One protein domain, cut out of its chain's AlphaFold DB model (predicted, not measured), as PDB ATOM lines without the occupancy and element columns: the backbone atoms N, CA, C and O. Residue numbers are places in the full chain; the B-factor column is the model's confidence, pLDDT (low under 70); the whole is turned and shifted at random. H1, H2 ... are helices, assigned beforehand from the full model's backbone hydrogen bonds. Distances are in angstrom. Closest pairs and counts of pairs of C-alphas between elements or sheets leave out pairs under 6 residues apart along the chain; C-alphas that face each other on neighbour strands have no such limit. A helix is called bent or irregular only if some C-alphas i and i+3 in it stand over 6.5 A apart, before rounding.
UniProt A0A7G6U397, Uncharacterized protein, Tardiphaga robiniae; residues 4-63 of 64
ATOM      1  N   ASP A   4     365.361 255.285 222.346       90.56
ATOM      2  CA  ASP A   4     364.641 256.090 223.334       90.56
ATOM      3  C   ASP A   4     363.822 257.207 222.683       90.56
ATOM      4  O   ASP A   4     362.691 257.471 223.092       90.56
ATOM      5  N   LEU A   5     364.339 257.797 221.600       90.44
ATOM      6  CA  LEU A   5     363.604 258.794 220.822       90.44
ATOM      7  C   LEU A   5     362.372 258.167 220.155       90.44
ATOM      8  O   LEU A   5     361.299 258.764 220.152       90.44
ATOM      9  N   LEU A   6     362.495 256.944 219.629       91.38
ATOM     10  CA  LEU A   6     361.367 256.225 219.028       91.38
ATOM     11  C   LEU A   6     360.288 255.876 220.061       91.38
ATOM     12  O   LEU A   6     359.100 256.050 219.784       91.38
ATOM     13  N   ARG A   7     360.680 255.442 221.266       90.75
ATOM     14  CA  ARG A   7     359.732 255.175 222.361       90.75
ATOM     15  C   ARG A   7     359.002 256.438 222.804       90.75
ATOM     16  O   ARG A   7     357.794 256.389 223.036       90.75
ATOM     17  N   GLN A   8     359.706 257.565 222.884       91.81
ATOM     18  CA  GLN A   8     359.109 258.841 223.264       91.81
ATOM     19  C   GLN A   8     358.098 259.328 222.219       91.81
ATOM     20  O   GLN A   8     356.966 259.659 222.570       91.81
ATOM     21  N   VAL A   9     358.456 259.267 220.933       89.62
ATOM     22  CA  VAL A   9     357.546 259.608 219.828       89.62
ATOM     23  C   VAL A   9     356.303 258.711 219.837       89.62
ATOM     24  O   VAL A   9     355.183 259.204 219.707       89.62
ATOM     25  N   ALA A  10     356.463 257.403 220.054       85.94
ATOM     26  CA  ALA A  10     355.329 256.483 220.150       85.94
ATOM     27  C   ALA A  10     354.405 256.816 221.338       85.94
ATOM     28  O   ALA A  10     353.178 256.788 221.201       85.94
ATOM     29  N   ALA A  11     354.975 257.174 222.492       88.50
ATOM     30  CA  ALA A  11     354.208 257.568 223.670       88.50
ATOM     31  C   ALA A  11     353.402 258.858 223.440       88.50
ATOM     32  O   ALA A  11     352.255 258.946 223.878       88.50
ATOM     33  N   GLU A  12     353.962 259.839 222.734       90.44
ATOM     34  CA  GLU A  12     353.253 261.073 222.376       90.44
ATOM     35  C   GLU A  12     352.132 260.818 221.367       90.44
ATOM     36  O   GLU A  12     351.001 261.269 221.558       90.44
ATOM     37  N   LEU A  13     352.394 260.008 220.339       85.69
ATOM     38  CA  LEU A  13     351.393 259.645 219.335       85.69
ATOM     39  C   LEU A  13     350.205 258.875 219.923       85.69
ATOM     40  O   LEU A  13     349.094 258.997 219.400       85.69
ATOM     41  N   ASN A  14     350.418 258.105 220.991       85.38
ATOM     42  CA  ASN A  14     349.362 257.387 221.710       85.38
ATOM     43  C   ASN A  14     348.517 258.291 222.621       85.38
ATOM     44  O   ASN A  14     347.402 257.916 222.976       85.38
ATOM     45  N   LYS A  15     349.009 259.484 222.971       88.75
ATOM     46  CA  LYS A  15     348.254 260.498 223.728       88.75
ATOM     47  C   LYS A  15     347.469 261.457 222.832       88.75
ATOM     48  O   LYS A  15     346.689 262.257 223.342       88.75
ATOM     49  N   ALA A  16     347.675 261.402 221.516       86.81
ATOM     50  CA  ALA A  16     346.985 262.272 220.577       86.81
ATOM     51  C   ALA A  16     345.451 262.088 220.655       86.81
ATOM     52  O   ALA A  16     344.973 260.958 220.812       86.81
ATOM     53  N   PRO A  17     344.657 263.163 220.487       84.50
ATOM     54  CA  PRO A  17     343.205 263.056 220.383       84.50
ATOM     55  C   PRO A  17     342.790 262.040 219.310       84.50
ATOM     56  O   PRO A  17     343.327 262.031 218.201       84.50
ATOM     57  N   GLY A  18     341.857 261.148 219.645       79.81
ATOM     58  CA  GLY A  18     341.408 260.086 218.741       79.81
ATOM     59  C   GLY A  18     342.375 258.901 218.590       79.81
ATOM     60  O   GLY A  18     342.082 257.994 217.813       79.81
ATOM     61  N   ALA A  19     343.491 258.847 219.332       83.50
ATOM     62  CA  ALA A  19     344.373 257.673 219.350       83.50
ATOM     63  C   ALA A  19     343.638 256.407 219.827       83.50
ATOM     64  O   ALA A  19     343.804 255.349 219.223       83.50
ATOM     65  N   ALA A  20     342.759 256.539 220.825       80.81
ATOM     66  CA  ALA A  20     341.916 255.449 221.325       80.81
ATOM     67  C   ALA A  20     340.975 254.870 220.250       80.81
ATOM     68  O   ALA A  20     340.614 253.698 220.301       80.81
ATOM     69  N   GLU A  21     340.612 255.670 219.248       85.62
ATOM     70  CA  GLU A  21     339.734 255.244 218.161       85.62
ATOM     71  C   GLU A  21     340.491 254.623 216.980       85.62
ATOM     72  O   GLU A  21     339.870 254.010 216.115       85.62
ATOM     73  N   ARG A  22     341.827 254.734 216.916       84.62
ATOM     74  CA  ARG A  22     342.613 254.173 215.801       84.62
ATOM     75  C   ARG A  22     342.438 252.665 215.688       84.62
ATOM     76  O   ARG A  22     342.204 252.171 214.591       84.62
ATOM     77  N   THR A  23     342.520 251.956 216.812       80.94
ATOM     78  CA  THR A  23     342.354 250.500 216.855       80.94
ATOM     79  C   THR A  23     340.968 250.069 216.365       80.94
ATOM     80  O   THR A  23     340.918 249.325 215.389       80.94
ATOM     81  N   PRO A  24     339.839 250.549 216.931       83.19
ATOM     82  CA  PRO A  24     338.520 250.146 216.444       83.19
ATOM     83  C   PRO A  24     338.249 250.585 214.996       83.19
ATOM     84  O   PRO A  24     337.672 249.807 214.236       83.19
ATOM     85  N   ARG A  25     338.716 251.772 214.567       83.00
ATOM     86  CA  ARG A  25     338.616 252.196 213.157       83.00
ATOM     87  C   ARG A  25     339.387 251.260 212.228       83.00
ATOM     88  O   ARG A  25     338.861 250.877 211.185       83.00
ATOM     89  N   MET A  26     340.603 250.859 212.605       86.94
ATOM     90  CA  MET A  26     341.377 249.926 211.792       86.94
ATOM     91  C   MET A  26     340.768 248.535 211.750       86.94
ATOM     92  O   MET A  26     340.746 247.929 210.682       86.94
ATOM     93  N   THR A  27     340.220 248.041 212.858       84.62
ATOM     94  CA  THR A  27     339.498 246.764 212.859       84.62
ATOM     95  C   THR A  27     338.355 246.782 211.841       84.62
ATOM     96  O   THR A  27     338.240 245.850 211.049       84.62
ATOM     97  N   GLY A  28     337.569 247.866 211.790       87.19
ATOM     98  CA  GLY A  28     336.512 248.034 210.788       87.19
ATOM     99  C   GLY A  28     337.040 248.006 209.350       87.19
ATOM    100  O   GLY A  28     336.536 247.248 208.525       87.19
ATOM    101  N   LEU A  29     338.108 248.758 209.068       89.88
ATOM    102  CA  LEU A  29     338.721 248.820 207.733       89.88
ATOM    103  C   LEU A  29     339.344 247.492 207.283       89.88
ATOM    104  O   LEU A  29     339.312 247.179 206.091       89.88
ATOM    105  N   VAL A  30     339.918 246.711 208.202       89.50
ATOM    106  CA  VAL A  30     340.466 245.379 207.893       89.50
ATOM    107  C   VAL A  30     339.339 244.416 207.543       89.50
ATOM    108  O   VAL A  30     339.420 243.727 206.529       89.50
ATOM    109  N   VAL A  31     338.270 244.393 208.343       92.00
ATOM    110  CA  VAL A  31     337.103 243.541 208.074       92.00
ATOM    111  C   VAL A  31     336.473 243.901 206.730       92.00
ATOM    112  O   VAL A  31     336.208 243.010 205.923       92.00
ATOM    113  N   GLU A  32     336.287 245.192 206.450       91.81
ATOM    114  CA  GLU A  32     335.715 245.658 205.186       91.81
ATOM    115  C   GLU A  32     336.582 245.271 203.979       91.81
ATOM    116  O   GLU A  32     336.069 244.702 203.014       91.81
ATOM    117  N   ASN A  33     337.895 245.522 204.034       91.62
ATOM    118  CA  ASN A  33     338.803 245.159 202.941       91.62
ATOM    119  C   ASN A  33     338.846 243.652 202.706       91.62
ATOM    120  O   ASN A  33     338.754 243.214 201.561       91.62
ATOM    121  N   ASN A  34     338.934 242.859 203.773       88.25
ATOM    122  CA  ASN A  34     338.950 241.404 203.659       88.25
ATOM    123  C   ASN A  34     337.641 240.883 203.059       88.25
ATOM    124  O   ASN A  34     337.664 239.997 202.209       88.25
ATOM    125  N   THR A  35     336.508 241.471 203.448       91.81
ATOM    126  CA  THR A  35     335.194 241.119 202.897       91.81
ATOM    127  C   THR A  35     335.130 241.450 201.410       91.81
ATOM    128  O   THR A  35     334.763 240.599 200.605       91.81
ATOM    129  N   ARG A  36     335.562 242.655 201.019       89.38
ATOM    130  CA  ARG A  36     335.592 243.091 199.618       89.38
ATOM    131  C   ARG A  36     336.487 242.202 198.757       89.38
ATOM    132  O   ARG A  36     336.074 241.801 197.672       89.38
ATOM    133  N   ALA A  37     337.683 241.874 199.244       80.31
ATOM    134  CA  ALA A  37     338.614 240.984 198.559       80.31
ATOM    135  C   ALA A  37     338.033 239.572 198.403       80.31
ATOM    136  O   ALA A  37     338.097 239.008 197.316       80.31
ATOM    137  N   ALA A  38     337.405 239.029 199.451       81.38
ATOM    138  CA  ALA A  38     336.755 237.723 199.394       81.38
ATOM    139  C   ALA A  38     335.582 237.707 198.400       81.38
ATOM    140  O   ALA A  38     335.472 236.783 197.601       81.38
ATOM    141  N   THR A  39     334.733 238.739 198.395       85.75
ATOM    142  CA  THR A  39     333.627 238.856 197.432       85.75
ATOM    143  C   THR A  39     334.133 238.946 195.996       85.75
ATOM    144  O   THR A  39     333.622 238.236 195.133       85.75
ATOM    145  N   ALA A  40     335.148 239.776 195.741       80.75
ATOM    146  CA  ALA A  40     335.751 239.890 194.416       80.75
ATOM    147  C   ALA A  40     336.392 238.567 193.973       80.75
ATOM    148  O   ALA A  40     336.211 238.158 192.831       80.75
ATOM    149  N   ALA A  41     337.070 237.864 194.886       74.81
ATOM    150  CA  ALA A  41     337.643 236.553 194.610       74.81
ATOM    151  C   ALA A  41     336.562 235.533 194.234       74.81
ATOM    152  O   ALA A  41     336.723 234.849 193.237       74.81
ATOM    153  N   VAL A  42     335.442 235.473 194.964       78.38
ATOM    154  CA  VAL A  42     334.312 234.581 194.638       78.38
ATOM    155  C   VAL A  42     333.687 234.917 193.281       78.38
ATOM    156  O   VAL A  42     333.294 234.010 192.559       78.38
ATOM    157  N   GLN A  43     333.593 236.200 192.924       78.31
ATOM    158  CA  GLN A  43     333.040 236.633 191.635       78.31
ATOM    159  C   GLN A  43     333.976 236.352 190.449       78.31
ATOM    160  O   GLN A  43     333.491 235.995 189.379       78.31
ATOM    161  N   ASP A  44     335.292 236.515 190.626       69.88
ATOM    162  CA  ASP A  44     336.305 236.228 189.592       69.88
ATOM    163  C   ASP A  44     336.633 234.727 189.510       69.88
ATOM    164  O   ASP A  44     337.228 234.262 188.536       69.88
ATOM    165  N   MET A  45     336.244 233.940 190.521       63.31
ATOM    166  CA  MET A  45     336.409 232.494 190.506       63.31
ATOM    167  C   MET A  45     335.473 231.907 189.450       63.31
ATOM    168  O   MET A  45     334.267 231.765 189.660       63.31
ATOM    169  N   ALA A  46     336.035 231.558 188.293       63.81
ATOM    170  CA  ALA A  46     335.333 230.761 187.302       63.81
ATOM    171  C   ALA A  46     334.795 229.506 188.004       63.81
ATOM    172  O   ALA A  46     335.566 228.735 188.578       63.81
ATOM    173  N   CYS A  47     333.470 229.332 188.007       62.41
ATOM    174  CA  CYS A  47     332.829 228.139 188.547       62.41
ATOM    175  C   CYS A  47     333.094 226.982 187.577       62.41
ATOM    176  O   CYS A  47     332.268 226.631 186.738       62.41
ATOM    177  N   ASP A  48     334.312 226.465 187.646       61.50
ATOM    178  CA  ASP A  48     334.773 225.305 186.920       61.50
ATOM    179  C   ASP A  48     334.737 224.131 187.907       61.50
ATOM    180  O   ASP A  48     335.494 224.066 188.874       61.50
ATOM    181  N   SER A  49     333.762 223.241 187.724       65.31
ATOM    182  CA  SER A  49     333.588 222.035 188.540       65.31
ATOM    183  C   SER A  49     334.516 220.897 188.110       65.31
ATOM    184  O   SER A  49     334.415 219.781 188.631       65.31
ATOM    185  N   THR A  50     335.416 221.146 187.154       69.31
ATOM    186  CA  THR A  50     336.409 220.162 186.745       69.31
ATOM    187  C   THR A  50     337.547 220.073 187.770       69.31
ATOM    188  O   THR A  50     337.859 221.049 188.457       69.31
ATOM    189  N   PRO A  51     338.243 218.924 187.865       70.38
ATOM    190  CA  PRO A  51     339.366 218.750 188.792       70.38
ATOM    191  C   PRO A  51     340.544 219.717 188.574       70.38
ATOM    192  O   PRO A  51     341.457 219.759 189.396       70.38
ATOM    193  N   TYR A  52     340.556 220.470 187.468       73.50
ATOM    194  CA  TYR A  52     341.678 221.307 187.034       73.50
ATOM    195  C   TYR A  52     341.460 222.808 187.279       73.50
ATOM    196  O   TYR A  52     342.389 223.596 187.091       73.50
ATOM    197  N   ALA A  53     340.279 223.204 187.760       68.44
ATOM    198  CA  ALA A  53     339.889 224.596 187.981       68.44
ATOM    199  C   ALA A  53     340.883 225.385 188.851       68.44
ATOM    200  O   ALA A  53     341.282 226.501 188.516       68.44
ATOM    201  N   TYR A  54     341.343 224.778 189.949       68.44
ATOM    202  CA  TYR A  54     342.299 225.405 190.865       68.44
ATOM    203  C   TYR A  54     343.672 225.642 190.213       68.44
ATOM    204  O   TYR A  54     344.267 226.703 190.391       68.44
ATOM    205  N   GLN A  55     344.159 224.691 189.408       76.62
ATOM    206  CA  GLN A  55     345.425 224.840 188.679       76.62
ATOM    207  C   GLN A  55     345.325 225.921 187.596       76.62
ATOM    208  O   GLN A  55     346.251 226.715 187.439       76.62
ATOM    209  N   ALA A  56     344.197 225.985 186.883       73.81
ATOM    210  CA  ALA A  56     343.948 227.002 185.865       73.81
ATOM    211  C   ALA A  56     343.862 228.418 186.463       73.81
ATOM    212  O   ALA A  56     344.450 229.350 185.913       73.81
ATOM    213  N   TRP A  57     343.195 228.572 187.613       74.31
ATOM    214  CA  TRP A  57     343.121 229.844 188.338       74.31
ATOM    215  C   TRP A  57     344.498 230.315 188.827       74.31
ATOM    216  O   TRP A  57     344.866 231.467 188.588       74.31
ATOM    217  N   LEU A  58     345.305 229.420 189.416       75.44
ATOM    218  CA  LEU A  58     346.680 229.736 189.826       75.44
ATOM    219  C   LEU A  58     347.544 230.210 188.645       75.44
ATOM    220  O   LEU A  58     348.225 231.225 188.753       75.44
ATOM    221  N   ALA A  59     347.470 229.528 187.497       78.06
ATOM    222  CA  ALA A  59     348.218 229.914 186.295       78.06
ATOM    223  C   ALA A  59     347.742 231.243 185.671       78.06
ATOM    224  O   ALA A  59     348.493 231.876 184.927       78.06
ATOM    225  N   GLY A  60     346.493 231.646 185.919       73.62
ATOM    226  CA  GLY A  60     345.952 232.939 185.500       73.62
ATOM    227  C   GLY A  60     346.370 234.087 186.422       73.62
ATOM    228  O   GLY A  60     346.659 235.178 185.937       73.62
ATOM    229  N   MET A  61     346.441 233.834 187.732       73.00
ATOM    230  CA  MET A  61     346.903 234.808 188.728       73.00
ATOM    231  C   MET A  61     348.391 235.143 188.564       73.00
ATOM    232  O   MET A  61     348.740 236.311 188.644       73.00
ATOM    233  N   ASP A  62     349.242 234.159 188.259       71.56
ATOM    234  CA  ASP A  62     350.698 234.346 188.082       71.56
ATOM    235  C   ASP A  62     351.071 235.203 186.848       71.56
ATOM    236  O   ASP A  62     352.205 235.642 186.685       71.56
ATOM    237  N   LYS A  63     350.108 235.441 185.945       66.25
ATOM    238  CA  LYS A  63     350.282 236.245 184.721       66.25
ATOM    239  C   LYS A  63     349.781 237.690 184.846       66.25
ATOM    240  O   LYS A  63     349.915 238.436 183.875       66.25
TER     241      LYS A  63
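Overview. This is residues 4 to 63 of the 64 residues of an uncharacterized protein of Tardiphaga robiniae (UniProt A0A7G6U397). One long helix, H2, makes the length of an open bracket: H1 turns off at one end at a corner, and past the other end a loop folds back to the short H3. The 60 printed residues hold three named helices, in the order H1, H2, H3, and the class is all helix. The whole is extended, with a radius of gyration of the C-alphas of 20.7 A and spans of 57 by 24 by 16 A.

Arrangement. Start at H1, residues 4 to 15; it is close but not clearly touching to H2, residues 19 to 44, where the closest C-alphas, of Leu 13 and Ala 19, are 7.3 A apart. Their lines stand about perpendicular, at 86 degrees. H3, residues 53 to 61, is apart from both. Every O i to N i+4 pair is within hydrogen-bond range in H1 and H3, and 20 of 22 in H2.

Along the chain. Find C-alpha 4 at (364.641, 256.090, 223.334); from there H1 runs 17.0 A to residue 15. H2 runs 37.6 A from C-alpha 19 at (344.373, 257.673, 219.350) to residue 44; it is only just irregular, with C-alphas 20 and 23 6.7 A apart. H3 ends at C-alpha 61, (346.903, 234.808, 188.728).

Size, cuts and confidence. The C-alphas farthest apart, of Asp 4 and Thr 50, are 58.5 A apart. The printed part has no cut, and no link is long. Look for pLDDT under 70 at residues 44 to 50, 53 to 54 and 63.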